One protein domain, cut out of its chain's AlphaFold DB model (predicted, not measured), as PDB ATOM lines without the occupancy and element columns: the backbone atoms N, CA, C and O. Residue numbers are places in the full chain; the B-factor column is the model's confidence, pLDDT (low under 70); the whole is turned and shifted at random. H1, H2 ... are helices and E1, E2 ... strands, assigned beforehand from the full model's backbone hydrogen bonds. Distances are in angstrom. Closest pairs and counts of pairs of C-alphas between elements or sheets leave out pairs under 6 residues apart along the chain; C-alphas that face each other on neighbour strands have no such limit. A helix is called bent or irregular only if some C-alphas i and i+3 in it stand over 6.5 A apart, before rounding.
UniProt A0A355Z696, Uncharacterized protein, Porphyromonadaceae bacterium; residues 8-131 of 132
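This is residues 8 to 131 of the 132 residues of an uncharacterized protein of Porphyromonadaceae bacterium (UniProt A0A355Z696). Look first for one twisted wall of five strands, with three helices over one of its faces: H1 toward the E2 edge, H2 along E1, and H3 tilted up over the E5 edge. The other face has no named helix, and H1 and H2 with the sheet make two layers, helices on one face of a sheet. The printed part has 124 residues, in the order E1 H1 E2 E3 H2 E4 H3 E5, and its class is mixed, helices and strands. The sheet's order is E2 E3 E1 E4 E5, all antiparallel. The whole is compact, with a radius of gyration of the C-alphas of 14.0 A and spans of 43 by 37 by 23 A.

Start at inner strand E1, residues 8 to 14. On one side is E3, residues 57 to 63, with N 10 and O 60 at 2.8 A; on the other side is E4, residues 87 to 93, with N 91 and O 11 at 2.8 A. Edge strand E2, residues 48 to 52, forms a hairpin with E3, N 49 and O 61 being 2.8 A apart. Edge strand E5, residues 125 to 130, pairs with E4 through N 90 and O 129 at 2.9 A. H1, residues 20 to 33, is on the sheet over E3 at a height of 8.1 A, slantwise at 34 degrees on the local plane. H2, residues 70 to 83, has a height of 8.8 A and runs along E1 at 2 degrees on the local plane. H3, residues 99 to 112, only just stands up from the sheet, rising 41 degrees; its closest C-alphas to E5 are Ala 106 and Ile 128, 4.7 A. H2 and H3 only just touch, with 3 pairs of C-alphas within 8 A, the closest being Asp 75 and Leu 101 at 7.1 A. H1 and H2 are near each other, while H1 and H3 are apart. E1, H1, E2 and E3, H2, E4 are split strand-helix-strand units, same-way strands with another between them, both with right-handed crossovers. Every O i to N i+4 pair is within hydrogen-bond range in H2, 8 of 10 in H1, and 4 of 10 in H3, beside 6 of 11 O i to N i+3 pairs.

Find C-alpha 8 at (39.673, -22.688, 38.608); from there E1 runs 19.5 A. H1 spans 19.5 A, E3 19.5 A, H2 20.2 A, E4 17.3 A and H3 18.1 A. H3 is irregular: C-alphas 108 and 111 are 8.5 A apart. E2 and E5 each span 13.7 A, and E5 ends at C-alpha 130, (54.391, -34.703, 37.437).

The farthest C-alphas, Asp 40 and Ser 118, are 43.5 A apart. The printed part has no cut. Residues 34 to 47 and 113 to 124 form the long links. Residues 39 to 45 have pLDDT under 70.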
ATOM      1  N   ILE A   8      38.622 -21.824  39.137       95.38
ATOM      2  CA  ILE A   8      39.673 -22.688  38.608       95.38
ATOM      3  C   ILE A   8      39.927 -23.792  39.615       95.38
ATOM      4  O   ILE A   8      40.219 -23.517  40.776       95.38
ATOM      5  N   THR A   9      39.875 -25.036  39.152       96.94
ATOM      6  CA  THR A   9      40.063 -26.202  40.010       96.94
ATOM      7  C   THR A   9      41.404 -26.857  39.729       96.94
ATOM      8  O   THR A   9      41.637 -27.378  38.637       96.94
ATOM      9  N   PHE A  10      42.262 -26.875  40.744       97.94
ATOM     10  CA  PHE A  10      43.481 -27.668  40.783       97.94
ATOM     11  C   PHE A  10      43.248 -28.928  41.606       97.94
ATOM     12  O   PHE A  10      42.677 -28.875  42.695       97.94
ATOM     13  N   ARG A  11      43.766 -30.055  41.123       97.56
ATOM     14  CA  ARG A  11      43.829 -31.306  41.876       97.56
ATOM     15  C   ARG A  11      45.263 -31.769  41.967       97.56
ATOM     16  O   ARG A  11      45.998 -31.725  40.986       97.56
ATOM     17  N   PHE A  12      45.694 -32.206  43.140       96.19
ATOM     18  CA  PHE A  12      47.066 -32.655  43.321       96.19
ATOM     19  C   PHE A  12      47.233 -33.649  44.460       96.19
ATOM     20  O   PHE A  12      46.374 -33.799  45.321       96.19
ATOM     21  N   PHE A  13      48.371 -34.338  44.452       95.19
ATOM     22  CA  PHE A  13      48.748 -35.307  45.479       95.19
ATOM     23  C   PHE A  13      50.044 -34.905  46.168       95.19
ATOM     24  O   PHE A  13      51.011 -34.548  45.495       95.19
ATOM     25  N   PHE A  14      50.108 -35.075  47.488       95.62
ATOM     26  CA  PHE A  14      51.358 -35.010  48.245       95.62
ATOM     27  C   PHE A  14      52.045 -36.384  48.305       95.62
ATOM     28  O   PHE A  14      51.404 -37.424  48.471       95.62
ATOM     29  N   ARG A  15      53.377 -36.404  48.200       94.31
ATOM     30  CA  ARG A  15      54.196 -37.616  48.327       94.31
ATOM     31  C   ARG A  15      54.000 -38.250  49.699       94.31
ATOM     32  O   ARG A  15      54.134 -37.592  50.727       94.31
ATOM     33  N   GLY A  16      53.726 -39.553  49.710       92.88
ATOM     34  CA  GLY A  16      53.577 -40.312  50.952       92.88
ATOM     35  C   GLY A  16      52.371 -39.897  51.799       92.88
ATOM     36  O   GLY A  16      52.386 -40.155  52.997       92.88
ATOM     37  N   LYS A  17      51.352 -39.254  51.204       95.12
ATOM     38  CA  LYS A  17      50.080 -38.892  51.860       95.12
ATOM     39  C   LYS A  17      48.891 -39.538  51.125       95.12
ATOM     40  O   LYS A  17      48.110 -38.836  50.490       95.12
ATOM     41  N   PRO A  18      48.757 -40.878  51.155       93.25
ATOM     42  CA  PRO A  18      47.772 -41.612  50.353       93.25
ATOM     43  C   PRO A  18      46.338 -41.557  50.905       93.25
ATOM     44  O   PRO A  18      45.448 -42.194  50.349       93.25
ATOM     45  N   SER A  19      46.106 -40.872  52.026       95.88
ATOM     46  CA  SER A  19      44.812 -40.845  52.701       95.88
ATOM     47  C   SER A  19      44.421 -39.433  53.111       95.88
ATOM     48  O   SER A  19      45.285 -38.643  53.495       95.88
ATOM     49  N   LYS A  20      43.110 -39.156  53.147       95.88
ATOM     50  CA  LYS A  20      42.544 -37.876  53.621       95.88
ATOM     51  C   LYS A  20      43.140 -37.406  54.948       95.88
ATOM     52  O   LYS A  20      43.383 -36.218  55.137       95.88
ATOM     53  N   LYS A  21      43.358 -38.338  55.883       95.75
ATOM     54  CA  LYS A  21      43.887 -38.050  57.225       95.75
ATOM     55  C   LYS A  21      45.282 -37.422  57.174       95.75
ATOM     56  O   LYS A  21      45.643 -36.672  58.074       95.75
ATOM     57  N   GLU A  22      46.056 -37.739  56.145       95.81
ATOM     58  CA  GLU A  22      47.427 -37.275  55.966       95.81
ATOM     59  C   GLU A  22      47.522 -36.112  54.975       95.81
ATOM     60  O   GLU A  22      48.297 -35.183  55.194       95.81
ATOM     61  N   SER A  23      46.735 -36.150  53.898       96.38
ATOM     62  CA  SER A  23      46.733 -35.140  52.838       96.38
ATOM     63  C   SER A  23      46.002 -33.862  53.242       96.38
ATOM     64  O   SER A  23      46.460 -32.782  52.888       96.38
ATOM     65  N   PHE A  24      44.915 -33.942  54.021       95.56
ATOM     66  CA  PHE A  24      44.171 -32.750  54.444       95.56
ATOM     67  C   PHE A  24      45.005 -31.809  55.335       95.56
ATOM     68  O   PHE A  24      45.070 -30.621  55.018       95.56
ATOM     69  N   PRO A  25      45.712 -32.284  56.385       94.56
ATOM     70  CA  PRO A  25      46.604 -31.416  57.152       94.56
ATOM     71  C   PRO A  25      47.743 -30.842  56.302       94.56
ATOM     72  O   PRO A  25      48.048 -29.662  56.427       94.56
ATOM     73  N   ALA A  26      48.333 -31.641  55.402       95.62
ATOM     74  CA  ALA A  26      49.398 -31.177  54.510       95.62
ATOM     75  C   ALA A  26      48.916 -30.084  53.540       95.62
ATOM     76  O   ALA A  26      49.619 -29.099  53.320       95.62
ATOM     77  N   LEU A  27      47.700 -30.232  53.002       95.62
ATOM     78  CA  LEU A  27      47.044 -29.226  52.172       95.62
ATOM     79  C   LEU A  27      46.843 -27.924  52.940       95.62
ATOM     80  O   LEU A  27      47.228 -26.869  52.446       95.62
ATOM     81  N   ARG A  28      46.290 -28.001  54.155       93.31
ATOM     82  CA  ARG A  28      46.091 -26.820  54.998       93.31
ATOM     83  C   ARG A  28      47.415 -26.118  55.289       93.31
ATOM     84  O   ARG A  28      47.507 -24.916  55.082       93.31
ATOM     85  N   THR A  29      48.443 -26.857  55.713       93.75
ATOM     86  CA  THR A  29      49.777 -26.291  55.961       93.75
ATOM     87  C   THR A  29      50.320 -25.586  54.720       93.75
ATOM     88  O   THR A  29      50.772 -24.454  54.826       93.75
ATOM     89  N   PHE A  30      50.211 -26.203  53.539       95.44
ATOM     90  CA  PHE A  30      50.630 -25.572  52.286       95.44
ATOM     91  C   PHE A  30      49.893 -24.252  52.013       95.44
ATOM     92  O   PHE A  30      50.539 -23.275  51.642       95.44
ATOM     93  N   LEU A  31      48.570 -24.216  52.201       94.38
ATOM     94  CA  LEU A  31      47.770 -23.010  51.973       94.38
ATOM     95  C   LEU A  31      48.119 -21.894  52.970       94.38
ATOM     96  O   LEU A  31      48.255 -20.746  52.553       94.38
ATOM     97  N   CYS A  32      48.340 -22.225  54.247       92.38
ATOM     98  CA  CYS A  32      48.767 -21.262  55.267       92.38
ATOM     99  C   CYS A  32      50.182 -20.718  55.015       92.38
ATOM    100  O   CYS A  32      50.380 -19.509  54.980       92.38
ATOM    101  N   GLU A  33      51.164 -21.588  54.759       92.38
ATOM    102  CA  GLU A  33      52.563 -21.188  54.509       92.38
ATOM    103  C   GLU A  33      52.748 -20.334  53.246       92.38
ATOM    104  O   GLU A  33      53.797 -19.715  53.045       92.38
ATOM    105  N   LYS A  34      51.770 -20.377  52.342       93.19
ATOM    106  CA  LYS A  34      51.743 -19.600  51.102       93.19
ATOM    107  C   LYS A  34      50.740 -18.453  51.150       93.19
ATOM    108  O   LYS A  34      50.500 -17.845  50.118       93.19
ATOM    109  N   GLU A  35      50.194 -18.163  52.331       90.56
ATOM    110  CA  GLU A  35      49.293 -17.035  52.589       90.56
ATOM    111  C   GLU A  35      47.999 -17.068  51.749       90.56
ATOM    112  O   GLU A  35      47.315 -16.060  51.611       90.56
ATOM    113  N   TRP A  36      47.621 -18.243  51.228       90.88
ATOM    114  CA  TRP A  36      46.327 -18.475  50.567       90.88
ATOM    115  C   TRP A  36      45.197 -18.705  51.576       90.88
ATOM    116  O   TRP A  36      44.023 -18.616  51.228       90.88
ATOM    117  N   LEU A  37      45.549 -19.041  52.818       87.94
ATOM    118  CA  LEU A  37      44.630 -19.205  53.935       87.94
ATOM    119  C   LEU A  37      45.256 -18.571  55.183       87.94
ATOM    120  O   LEU A  37      46.416 -18.834  55.490       87.94
ATOM    121  N   LEU A  38      44.496 -17.764  55.921       79.12
ATOM    122  CA  LEU A  38      44.957 -17.221  57.203       79.12
ATOM    123  C   LEU A  38      45.135 -18.356  58.224       79.12
ATOM    124  O   LEU A  38      44.305 -19.260  58.276       79.12
ATOM    125  N   GLU A  39      46.182 -18.305  59.054       69.50
ATOM    126  CA  GLU A  39      46.502 -19.375  60.022       69.50
ATOM    127  C   GLU A  39      45.322 -19.714  60.956       69.50
ATOM    128  O   GLU A  39      45.045 -20.892  61.211       69.50
ATOM    129  N   ASP A  40      44.579 -18.684  61.375       66.44
ATOM    130  CA  ASP A  40      43.418 -18.781  62.269       66.44
ATOM    131  C   ASP A  40      42.080 -18.994  61.542       66.44
ATOM    132  O   ASP A  40      41.032 -19.064  62.186       66.44
ATOM    133  N   SER A  41      42.084 -19.090  60.208       62.28
ATOM    134  CA  SER A  41      40.864 -19.316  59.439       62.28
ATOM    135  C   SER A  41      40.822 -20.725  58.872       62.28
ATOM    136  O   SER A  41      41.649 -21.121  58.056       62.28
ATOM    137  N   ASP A  42      39.796 -21.482  59.249       57.72
ATOM    138  CA  ASP A  42      39.493 -22.754  58.594       57.72
ATOM    139  C   ASP A  42      38.846 -22.540  57.205       57.72
ATOM    140  O   ASP A  42      38.652 -23.508  56.465       57.72
ATOM    141  N   TYR A  43      38.513 -21.292  56.836       55.31
ATOM    142  CA  TYR A  43      37.705 -20.977  55.660       55.31
ATOM    143  C   TYR A  43      37.923 -19.545  55.132       55.31
ATOM    144  O   TYR A  43      37.672 -18.571  55.838       55.31
ATOM    145  N   ASP A  44      38.317 -19.397  53.867       64.00
ATOM    146  CA  ASP A  44      38.229 -18.120  53.145       64.00
ATOM    147  C   ASP A  44      37.197 -18.257  52.019       64.00
ATOM    148  O   ASP A  44      37.530 -18.640  50.900       64.00
ATOM    149  N   SER A  45      35.922 -17.956  52.306       61.53
ATOM    150  CA  SER A  45      34.838 -18.057  51.310       61.53
ATOM    151  C   SER A  45      35.077 -17.255  50.039       61.53
ATOM    152  O   SER A  45      34.438 -17.559  49.026       61.53
ATOM    153  N   ASN A  46      35.906 -16.213  50.113       75.25
ATOM    154  CA  ASN A  46      36.032 -15.216  49.065       75.25
ATOM    155  C   ASN A  46      37.126 -15.597  48.069       75.25
ATOM    156  O   ASN A  46      36.945 -15.372  46.876       75.25
ATOM    157  N   LEU A  47      38.216 -16.209  48.538       85.88
ATOM    158  CA  LEU A  47      39.357 -16.548  47.691       85.88
ATOM    159  C   LEU A  47      39.324 -17.985  47.163       85.88
ATOM    160  O   LEU A  47      39.575 -18.207  45.977       85.88
ATOM    161  N   LEU A  48      39.056 -18.973  48.024       91.38
ATOM    162  CA  LEU A  48      39.183 -20.377  47.638       91.38
ATOM    163  C   LEU A  48      38.301 -21.335  48.440       91.38
ATOM    164  O   LEU A  48      37.919 -21.092  49.578       91.38
ATOM    165  N   GLU A  49      38.034 -22.493  47.854       91.81
ATOM    166  CA  GLU A  49      37.573 -23.681  48.567       91.81
ATOM    167  C   GLU A  49      38.636 -24.768  48.461       91.81
ATOM    168  O   GLU A  49      39.319 -24.882  47.444       91.81
ATOM    169  N   TYR A  50      38.798 -25.574  49.506       93.38
ATOM    170  CA  TYR A  50      39.755 -26.670  49.490       93.38
ATOM    171  C   TYR A  50      39.231 -27.872  50.259       93.38
ATOM    172  O   TYR A  50      38.576 -27.749  51.296       93.38
ATOM    173  N   HIS A  51      39.538 -29.065  49.765       93.69
ATOM    174  CA  HIS A  51      39.244 -30.302  50.473       93.69
ATOM    175  C   HIS A  51      40.215 -31.405  50.071       93.69
ATOM    176  O   HIS A  51      41.054 -31.255  49.183       93.69
ATOM    177  N   SER A  52      40.136 -32.521  50.787       95.62
ATOM    178  CA  SER A  52      40.859 -33.722  50.411       95.62
ATOM    179  C   SER A  52      39.956 -34.944  50.461       95.62
ATOM    180  O   SER A  52      39.116 -35.096  51.360       95.62
ATOM    181  N   GLU A  53      40.152 -35.813  49.479       94.69
ATOM    182  CA  GLU A  53      39.445 -37.068  49.294       94.69
ATOM    183  C   GLU A  53      40.105 -38.222  50.057       94.69
ATOM    184  O   GLU A  53      41.276 -38.187  50.440       94.69
ATOM    185  N   ASN A  54      39.352 -39.309  50.243       94.44
ATOM    186  CA  ASN A  54      39.817 -40.502  50.959       94.44
ATOM    187  C   ASN A  54      41.047 -41.167  50.318       94.44
ATOM    188  O   ASN A  54      41.799 -41.829  51.026       94.44
ATOM    189  N   ASN A  55      41.256 -40.968  49.017       93.56
ATOM    190  CA  ASN A  55      42.393 -41.478  48.243       93.56
ATOM    191  C   ASN A  55      43.650 -40.582  48.325       93.56
ATOM    192  O   ASN A  55      44.643 -40.896  47.675       93.56
ATOM    193  N   GLY A  56      43.615 -39.477  49.079       94.44
ATOM    194  CA  GLY A  56      44.734 -38.542  49.209       94.44
ATOM    195  C   GLY A  56      44.775 -37.421  48.165       94.44
ATOM    196  O   GLY A  56      45.676 -36.586  48.237       94.44
ATOM    197  N   ILE A  57      43.819 -37.360  47.225       96.62
ATOM    198  CA  ILE A  57      43.670 -36.210  46.323       96.62
ATOM    199  C   ILE A  57      43.346 -34.979  47.158       96.62
ATOM    200  O   ILE A  57      42.478 -35.011  48.032       96.62
ATOM    201  N   CYS A  58      44.044 -33.892  46.882       97.25
ATOM    202  CA  CYS A  58      43.718 -32.552  47.329       97.25
ATOM    203  C   CYS A  58      43.076 -31.805  46.167       97.25
ATOM    204  O   CYS A  58      43.614 -31.833  45.063       97.25
ATOM    205  N   GLU A  59      41.959 -31.134  46.414       96.88
ATOM    206  CA  GLU A  59      41.313 -30.246  45.454       96.88
ATOM    207  C   GLU A  59      41.308 -28.829  46.024       96.88
ATOM    208  O   GLU A  59      41.000 -28.632  47.202       96.88
ATOM    209  N   VAL A  60      41.676 -27.856  45.191       96.25
ATOM    210  CA  VAL A  60      41.590 -26.426  45.491       96.25
ATOM    211  C   VAL A  60      40.851 -25.742  44.353       96.25
ATOM    212  O   VAL A  60      41.254 -25.849  43.196       96.25
ATOM    213  N   ILE A  61      39.777 -25.043  44.697       95.12
ATOM    214  CA  ILE A  61      38.926 -24.281  43.790       95.12
ATOM    215  C   ILE A  61      39.174 -22.805  44.083       95.12
ATOM    216  O   ILE A  61      38.741 -22.294  45.111       95.12
ATOM    217  N   LEU A  62      39.885 -22.122  43.194       94.56
ATOM    218  CA  LEU A  62      40.108 -20.682  43.276       94.56
ATOM    219  C   LEU A  62      38.869 -19.957  42.760       94.56
ATOM    220  O   LEU A  62      38.308 -20.364  41.742       94.56
ATOM    221  N   LYS A  63      38.464 -18.887  43.437       92.12
ATOM    222  CA  LYS A  63      37.350 -18.023  43.045       92.12
ATOM    223  C   LYS A  63      37.873 -16.680  42.567       92.12
ATOM    224  O   LYS A  63      38.916 -16.206  43.013       92.12
ATOM    225  N   LYS A  64      37.115 -16.052  41.674       89.25
ATOM    226  CA  LYS A  64      37.394 -14.685  41.242       89.25
ATOM    227  C   LYS A  64      37.321 -13.714  42.418       89.25
ATOM    228  O   LYS A  64      36.307 -13.663  43.111       89.25
ATOM    229  N   ILE A  65      38.366 -12.908  42.555       88.56
ATOM    230  CA  ILE A  65      38.418 -11.745  43.443       88.56
ATOM    231  C   ILE A  65      38.574 -10.473  42.602       88.56
ATOM    232  O   ILE A  65      38.884 -10.540  41.408       88.56
ATOM    233  N   ASP A  66      38.326  -9.320  43.213       86.38
ATOM    234  CA  ASP A  66      38.516  -8.029  42.556       86.38
ATOM    235  C   ASP A  66      40.012  -7.757  42.300       86.38
ATOM    236  O   ASP A  66      40.885  -8.298  42.977       86.38
ATOM    237  N   ASP A  67      40.309  -6.929  41.299       87.44
ATOM    238  CA  ASP A  67      41.657  -6.432  40.965       87.44
ATOM    239  C   ASP A  67      42.711  -7.457  40.487       87.44
ATOM    240  O   ASP A  67      43.821  -7.057  40.135       87.44
ATOM    241  N   ILE A  68      42.376  -8.749  40.380       90.69
ATOM    242  CA  ILE A  68      43.221  -9.766  39.731       90.69
ATOM    243  C   ILE A  68      42.423 -10.572  38.706       90.69
ATOM    244  O   ILE A  68      41.247 -10.892  38.898       90.69
ATOM    245  N   THR A  69      43.056 -10.930  37.591       93.12
ATOM    246  CA  THR A  69      42.426 -11.841  36.631       93.12
ATOM    247  C   THR A  69      42.493 -13.290  37.119       93.12
ATOM    248  O   THR A  69      43.395 -13.686  37.857       93.12
ATOM    249  N   MET A  70      41.550 -14.122  36.672       94.00
ATOM    250  CA  MET A  70      41.564 -15.558  36.983       94.00
ATOM    251  C   MET A  70      42.824 -16.256  36.449       94.00
ATOM    252  O   MET A  70      43.365 -17.133  37.120       94.00
ATOM    253  N   GLU A  71      43.316 -15.844  35.277       94.81
ATOM    254  CA  GLU A  71      44.565 -16.355  34.699       94.81
ATOM    255  C   GLU A  71      45.773 -16.044  35.594       94.81
ATOM    256  O   GLU A  71      46.562 -16.937  35.900       94.81
ATOM    257  N   GLU A  72      45.904 -14.795  36.058       94.75
ATOM    258  CA  GLU A  72      46.977 -14.395  36.977       94.75
ATOM    259  C   GLU A  72      46.887 -15.149  38.306       94.75
ATOM    260  O   GLU A  72      47.907 -15.614  38.817       94.75
ATOM    261  N   LEU A  73      45.677 -15.328  38.842       94.31
ATOM    262  CA  LEU A  73      45.456 -16.066  40.081       94.31
ATOM    263  C   LEU A  73      45.882 -17.539  39.956       94.31
ATOM    264  O   LEU A  73      46.554 -18.070  40.843       94.31
ATOM    265  N   ALA A  74      45.555 -18.191  38.835       95.56
ATOM    266  CA  ALA A  74      46.015 -19.548  38.549       95.56
ATOM    267  C   ALA A  74      47.529 -19.641  38.356       95.56
ATOM    268  O   ALA A  74      48.147 -20.576  38.874       95.56
ATOM    269  N   ASP A  75      48.135 -18.685  37.648       95.88
ATOM    270  CA  ASP A  75      49.586 -18.625  37.465       95.88
ATOM    271  C   ASP A  75      50.296 -18.483  38.829       95.88
ATOM    272  O   ASP A  75      51.247 -19.223  39.104       95.88
ATOM    273  N   LEU A  76      49.807 -17.611  39.724       96.00
ATOM    274  CA  LEU A  76      50.338 -17.441  41.085       96.00
ATOM    275  C   LEU A  76      50.235 -18.729  41.909       96.00
ATOM    276  O   LEU A  76      51.236 -19.197  42.460       96.00
ATOM    277  N   PHE A  77      49.051 -19.342  41.950       96.94
ATOM    278  CA  PHE A  77      48.836 -20.571  42.710       96.94
ATOM    279  C   PHE A  77      49.718 -21.714  42.193       96.94
ATOM    280  O   PHE A  77      50.364 -22.438  42.960       96.94
ATOM    281  N   PHE A  78      49.832 -21.842  40.871       97.31
ATOM    282  CA  PHE A  78      50.676 -22.860  40.265       97.31
ATOM    283  C   PHE A  78      52.172 -22.618  40.506       97.31
ATOM    284  O   PHE A  78      52.933 -23.576  40.682       97.31
ATOM    285  N   VAL A  79      52.620 -21.362  40.574       97.19
ATOM    286  CA  VAL A  79      53.994 -21.023  40.974       97.19
ATOM    287  C   VAL A  79      54.296 -21.547  42.380       97.19
ATOM    288  O   VAL A  79      55.365 -22.132  42.592       97.19
ATOM    289  N   ASP A  80      53.370 -21.420  43.325       97.50
ATOM    290  CA  ASP A  80      53.570 -21.911  44.690       97.50
ATOM    291  C   ASP A  80      53.515 -23.436  44.796       97.50
ATOM    292  O   ASP A  80      54.385 -24.036  45.441       97.50
ATOM    293  N   ILE A  81      52.608 -24.084  44.059       97.06
ATOM    294  CA  ILE A  81      52.620 -25.542  43.859       97.06
ATOM    295  C   ILE A  81      53.992 -26.007  43.342       97.06
ATOM    296  O   ILE A  81      54.577 -26.991  43.815       97.06
ATOM    297  N   ARG A  82      54.557 -25.292  42.363       95.81
ATOM    298  CA  ARG A  82      55.857 -25.638  41.775       95.81
ATOM    299  C   ARG A  82      57.024 -25.473  42.749       95.81
ATOM    300  O   ARG A  82      58.013 -26.196  42.590       95.81
ATOM    301  N   LYS A  83      56.924 -24.585  43.741       96.19
ATOM    302  CA  LYS A  83      57.926 -24.424  44.810       96.19
ATOM    303  C   LYS A  83      57.829 -25.527  45.869       96.19
ATOM    304  O   LYS A  83      58.863 -25.938  46.395       96.19
ATOM    305  N   ASN A  84      56.629 -26.033  46.163       95.94
ATOM    306  CA  ASN A  84      56.438 -27.118  47.126       95.94
ATOM    307  C   ASN A  84      56.835 -28.466  46.506       95.94
ATOM    308  O   ASN A  84      56.082 -29.002  45.702       95.94
ATOM    309  N   LYS A  85      57.996 -29.027  46.877       94.38
ATOM    310  CA  LYS A  85      58.548 -30.279  46.311       94.38
ATOM    311  C   LYS A  85      57.788 -31.550  46.711       94.38
ATOM    312  O   LYS A  85      57.936 -32.566  46.024       94.38
ATOM    313  N   ASP A  86      56.970 -31.481  47.755       95.44
ATOM    314  CA  ASP A  86      56.203 -32.622  48.251       95.44
ATOM    315  C   ASP A  86      54.996 -32.919  47.367       95.44
ATOM    316  O   ASP A  86      54.506 -34.043  47.363       95.44
ATOM    317  N   ILE A  87      54.547 -31.963  46.552       96.44
ATOM    318  CA  ILE A  87      53.489 -32.206  45.571       96.44
ATOM    319  C   ILE A  87      54.027 -33.113  44.448       96.44
ATOM    320  O   ILE A  87      54.968 -32.786  43.730       96.44
ATOM    321  N   LEU A  88      53.469 -34.302  44.283       94.38
ATOM    322  CA  LEU A  88      53.941 -35.269  43.294       94.38
ATOM    323  C   LEU A  88      53.373 -34.985  41.902       94.38
ATOM    324  O   LEU A  88      54.084 -35.064  40.899       94.38
ATOM    325  N   TYR A  89      52.084 -34.682  41.859       93.31
ATOM    326  CA  TYR A  89      51.265 -34.686  40.657       93.31
ATOM    327  C   TYR A  89      50.222 -33.589  40.756       93.31
ATOM    328  O   TYR A  89      49.649 -33.422  41.831       93.31
ATOM    329  N   VAL A  90      49.984 -32.875  39.657       97.38
ATOM    330  CA  VAL A  90      48.985 -31.808  39.573       97.38
ATOM    331  C   VAL A  90      48.239 -31.908  38.254       97.38
ATOM    332  O   VAL A  90      48.851 -31.949  37.178       97.38
ATOM    333  N   THR A  91      46.923 -31.869  38.359       97.75
ATOM    334  CA  THR A  91      45.987 -31.631  37.274       97.75
ATOM    335  C   THR A  91      45.249 -30.320  37.484       97.75
ATOM    336  O   THR A  91      45.116 -29.821  38.602       97.75
ATOM    337  N   VAL A  92      44.773 -29.753  36.384       97.44
ATOM    338  CA  VAL A  92      43.839 -28.630  36.384       97.44
ATOM    339  C   VAL A  92      42.648 -28.996  35.510       97.44
ATOM    340  O   VAL A  92      42.812 -29.697  34.508       97.44
ATOM    341  N   LEU A  93      41.451 -28.557  35.896       96.62
ATOM    342  CA  LEU A  93      40.283 -28.667  35.027       96.62
ATOM    343  C   LEU A  93      40.360 -27.593  33.935       96.62
ATOM    344  O   LEU A  93      40.542 -26.408  34.225       96.62
ATOM    345  N   TYR A  94      40.253 -28.013  32.677       96.38
ATOM    346  CA  TYR A  94      40.369 -27.121  31.531       96.38
ATOM    347  C   TYR A  94      39.183 -26.152  31.458       96.38
ATOM    348  O   TYR A  94      38.020 -26.554  31.506       96.38
ATOM    349  N   ASN A  95      39.476 -24.866  31.320       94.56
ATOM    350  CA  ASN A  95      38.538 -23.807  30.975       94.56
ATOM    351  C   ASN A  95      39.314 -22.651  30.317       94.56
ATOM    352  O   ASN A  95      40.529 -22.733  30.140       94.56
ATOM    353  N   GLU A  96      38.622 -21.571  29.951       93.25
ATOM    354  CA  GLU A  96      39.260 -20.416  29.302       93.25
ATOM    355  C   GLU A  96      40.374 -19.783  30.154       93.25
ATOM    356  O   GLU A  96      41.396 -19.376  29.615       93.25
ATOM    357  N   TYR A  97      40.234 -19.791  31.483       94.56
ATOM    358  CA  TYR A  97      41.218 -19.217  32.401       94.56
ATOM    359  C   TYR A  97      42.450 -20.107  32.623       94.56
ATOM    360  O   TYR A  97      43.476 -19.635  33.109       94.56
ATOM    361  N   THR A  98      42.366 -21.402  32.302       95.31
ATOM    362  CA  THR A  98      43.470 -22.359  32.472       95.31
ATOM    363  C   THR A  98      44.146 -22.732  31.161       95.31
ATOM    364  O   THR A  98      45.187 -23.390  31.205       95.31
ATOM    365  N   ASP A  99      43.630 -22.280  30.009       94.88
ATOM    366  CA  ASP A  99      44.181 -22.604  28.688       94.88
ATOM    367  C   ASP A  99      45.669 -22.265  28.602       94.88
ATOM    368  O   ASP A  99      46.492 -23.150  28.376       94.88
ATOM    369  N   LYS A 100      46.053 -21.023  28.908       94.69
ATOM    370  CA  LYS A 100      47.460 -20.594  28.885       94.69
ATOM    371  C   LYS A 100      48.356 -21.492  29.743       94.69
ATOM    372  O   LYS A 100      49.474 -21.832  29.350       94.69
ATOM    373  N   LEU A 101      47.872 -21.896  30.914       95.69
ATOM    374  CA  LEU A 101      48.599 -22.785  31.811       95.69
ATOM    375  C   LEU A 101      48.733 -24.186  31.188       95.69
ATOM    376  O   LEU A 101      49.830 -24.748  31.142       95.69
ATOM    377  N   VAL A 102      47.656 -24.726  30.620       96.81
ATOM    378  CA  VAL A 102      47.667 -26.000  29.892       96.81
ATOM    379  C   VAL A 102      48.639 -25.965  28.708       96.81
ATOM    380  O   VAL A 102      49.522 -26.824  28.640       96.81
ATOM    381  N   GLN A 103      48.569 -24.950  27.841       94.94
ATOM    382  CA  GLN A 103      49.460 -24.794  26.683       94.94
ATOM    383  C   GLN A 103      50.943 -24.767  27.095       94.94
ATOM    384  O   GLN A 103      51.795 -25.372  26.441       94.94
ATOM    385  N   ASN A 104      51.264 -24.120  28.219       96.19
ATOM    386  CA  ASN A 104      52.642 -23.968  28.692       96.19
ATOM    387  C   ASN A 104      53.237 -25.234  29.329       96.19
ATOM    388  O   ASN A 104      54.462 -25.419  29.319       96.19
ATOM    389  N   TYR A 105      52.406 -26.093  29.930       96.25
ATOM    390  CA  TYR A 105      52.895 -27.164  30.805       96.25
ATOM    391  C   TYR A 105      52.474 -28.577  30.387       96.25
ATOM    392  O   TYR A 105      53.268 -29.507  30.562       96.25
ATOM    393  N   ALA A 106      51.294 -28.763  29.791       95.06
ATOM    394  CA  ALA A 106      50.730 -30.090  29.533       95.06
ATOM    395  C   ALA A 106      51.529 -30.910  28.507       95.06
ATOM    396  O   ALA A 106      51.635 -32.134  28.638       95.06
ATOM    397  N   GLY A 107      52.164 -30.246  27.532       91.75
ATOM    398  CA  GLY A 107      52.964 -30.892  26.483       91.75
ATOM    399  C   GLY A 107      54.163 -31.701  27.002       91.75
ATOM    400  O   GLY A 107      54.628 -32.625  26.340       91.75
ATOM    401  N   LYS A 108      54.642 -31.433  28.225       92.88
ATOM    402  CA  LYS A 108      55.711 -32.228  28.864       92.88
ATOM    403  C   LYS A 108      55.235 -33.607  29.328       92.88
ATOM    404  O   LYS A 108      56.056 -34.461  29.658       92.88
ATOM    405  N   TYR A 109      53.922 -33.816  29.370       93.44
ATOM    406  CA  TYR A 109      53.284 -34.978  29.980       93.44
ATOM    407  C   TYR A 109      52.367 -35.728  29.007       93.44
ATOM    408  O   TYR A 109      51.513 -36.478  29.464       93.44
ATOM    409  N   LEU A 110      52.559 -35.579  27.687       91.06
ATOM    410  CA  LEU A 110      51.712 -36.184  26.642       91.06
ATOM    411  C   LEU A 110      51.414 -37.671  26.878       91.06
ATOM    412  O   LEU A 110      50.256 -38.067  26.893       91.06
ATOM    413  N   ASN A 111      52.435 -38.476  27.183       92.75
ATOM    414  CA  ASN A 111      52.287 -39.923  27.412       92.75
ATOM    415  C   ASN A 111      51.514 -40.290  28.696       92.75
ATOM    416  O   ASN A 111      51.351 -41.470  28.997       92.75
ATOM    417  N   ARG A 112      51.118 -39.300  29.501       92.06
ATOM    418  CA  ARG A 112      50.363 -39.475  30.747       92.06
ATOM    419  C   ARG A 112      48.955 -38.891  30.659       92.06
ATOM    420  O   ARG A 112      48.146 -39.201  31.530       92.06
ATOM    421  N   GLN A 113      48.671 -38.052  29.660       95.06
ATOM    422  CA  GLN A 113      47.347 -37.458  29.491       95.06
ATOM    423  C   GLN A 113      46.322 -38.549  29.178       95.06
ATOM    424  O   GLN A 113      46.599 -39.478  28.421       95.06
ATOM    425  N   LYS A 114      45.131 -38.427  29.765       92.81
ATOM    426  CA  LYS A 114      43.972 -39.269  29.420       92.81
ATOM    427  C   LYS A 114      43.075 -38.626  28.364       92.81
ATOM    428  O   LYS A 114      42.239 -39.312  27.786       92.81
ATOM    429  N   VAL A 115      43.247 -37.325  28.150       93.44
ATOM    430  CA  VAL A 115      42.488 -36.500  27.210       93.44
ATOM    431  C   VAL A 115      43.366 -36.117  26.022       93.44
ATOM    432  O   VAL A 115      44.593 -36.045  26.143       93.44
ATOM    433  N   ASP A 116      42.739 -35.872  24.876       93.12
ATOM    434  CA  ASP A 116      43.420 -35.341  23.697       93.12
ATOM    435  C   ASP A 116      43.567 -33.820  23.833       93.12
ATOM    436  O   ASP A 116      42.583 -33.080  23.806       93.12
ATOM    437  N   LEU A 117      44.812 -33.350  23.970       92.56
ATOM    438  CA  LEU A 117      45.118 -31.927  24.138       92.56
ATOM    439  C   LEU A 117      44.716 -31.071  22.924       92.56
ATOM    440  O   LEU A 117      44.602 -29.857  23.059       92.56
ATOM    441  N   SER A 118      44.509 -31.672  21.747       92.00
ATOM    442  CA  SER A 118      44.069 -30.956  20.544       92.00
ATOM    443  C   SER A 118      42.554 -30.730  20.484       92.00
ATOM    444  O   SER A 118      42.086 -29.945  19.660       92.00
ATOM    445  N   SER A 119      41.788 -31.387  21.360       93.62
ATOM    446  CA  SER A 119      40.322 -31.349  21.364       93.62
ATOM    447  C   SER A 119      39.726 -31.193  22.769       93.62
ATOM    448  O   SER A 119      38.679 -31.778  23.059       93.62
ATOM    449  N   LEU A 120      40.386 -30.418  23.637       95.06
ATOM    450  CA  LEU A 120      39.975 -30.217  25.030       95.06
ATOM    451  C   LEU A 120      38.578 -29.600  25.154       95.06
ATOM    452  O   LEU A 120      38.240 -28.625  24.479       95.06
ATOM    453  N   GLN A 121      37.785 -30.160  26.060       94.88
ATOM    454  CA  GLN A 121      36.472 -29.672  26.468       94.88
ATOM    455  C   GLN A 121      36.534 -29.085  27.879       94.88
ATOM    456  O   GLN A 121      37.374 -29.467  28.695       94.88
ATOM    457  N   LYS A 122      35.629 -28.145  28.187       93.25
ATOM    458  CA  LYS A 122      35.517 -27.578  29.540       93.25
ATOM    459  C   LYS A 122      35.383 -28.714  30.565       93.25
ATOM    460  O   LYS A 122      34.602 -29.639  30.360       93.25
ATOM    461  N   SER A 123      36.127 -28.600  31.660       93.75
ATOM    462  CA  SER A 123      36.237 -29.576  32.750       93.75
ATOM    463  C   SER A 123      37.035 -30.847  32.441       93.75
ATOM    464  O   SER A 123      37.120 -31.713  33.314       93.75
ATOM    465  N   ASP A 124      37.677 -30.953  31.273       96.00
ATOM    466  CA  ASP A 124      38.670 -32.002  31.038       96.00
ATOM    467  C   ASP A 124      39.824 -31.871  32.037       96.00
ATOM    468  O   ASP A 124      40.366 -30.789  32.259       96.00
ATOM    469  N   GLU A 125      40.212 -32.986  32.650       96.50
ATOM    470  CA  GLU A 125      41.301 -33.011  33.620       96.50
ATOM    471  C   GLU A 125      42.651 -33.154  32.904       96.50
ATOM    472  O   GLU A 125      42.952 -34.194  32.311       96.50
ATOM    473  N   VAL A 126      43.484 -32.114  32.985       97.69
ATOM    474  CA  VAL A 126      44.754 -32.035  32.254       97.69
ATOM    475  C   VAL A 126      45.938 -32.036  33.210       97.69
ATOM    476  O   VAL A 126      46.003 -31.238  34.143       97.69
ATOM    477  N   ILE A 127      46.918 -32.905  32.959       97.56
ATOM    478  CA  ILE A 127      48.145 -32.989  33.761       97.56
ATOM    479  C   ILE A 127      49.067 -31.830  33.404       97.56
ATOM    480  O   ILE A 127      49.493 -31.701  32.258       97.56
ATOM    481  N   ILE A 128      49.441 -31.041  34.404       97.12
ATOM    482  CA  ILE A 128      50.304 -29.857  34.256       97.12
ATOM    483  C   ILE A 128      51.583 -29.956  35.096       97.12
ATOM    484  O   ILE A 128      52.511 -29.169  34.915       97.12
ATOM    485  N   LEU A 129      51.674 -30.945  35.989       97.00
ATOM    486  CA  LEU A 129      52.898 -31.272  36.715       97.00
ATOM    487  C   LEU A 129      52.928 -32.756  37.086       97.00
ATOM    488  O   LEU A 129      51.972 -33.296  37.632       97.00
ATOM    489  N   HIS A 130      54.072 -33.396  36.869       94.94
ATOM    490  CA  HIS A 130      54.391 -34.703  37.437       94.94
ATOM    491  C   HIS A 130      55.878 -34.729  37.798       94.94
ATOM    492  O   HIS A 130      56.727 -34.408  36.961       94.94
ATOM    493  N   ARG A 131      56.202 -35.110  39.034       92.75
ATOM    494  CA  ARG A 131      57.578 -35.269  39.529       92.75
ATOM    495  C   ARG A 131      57.914 -36.755  39.687       92.75
ATOM    496  O   ARG A 131      57.019 -37.562  39.910       92.75
TER     497      ARG A 131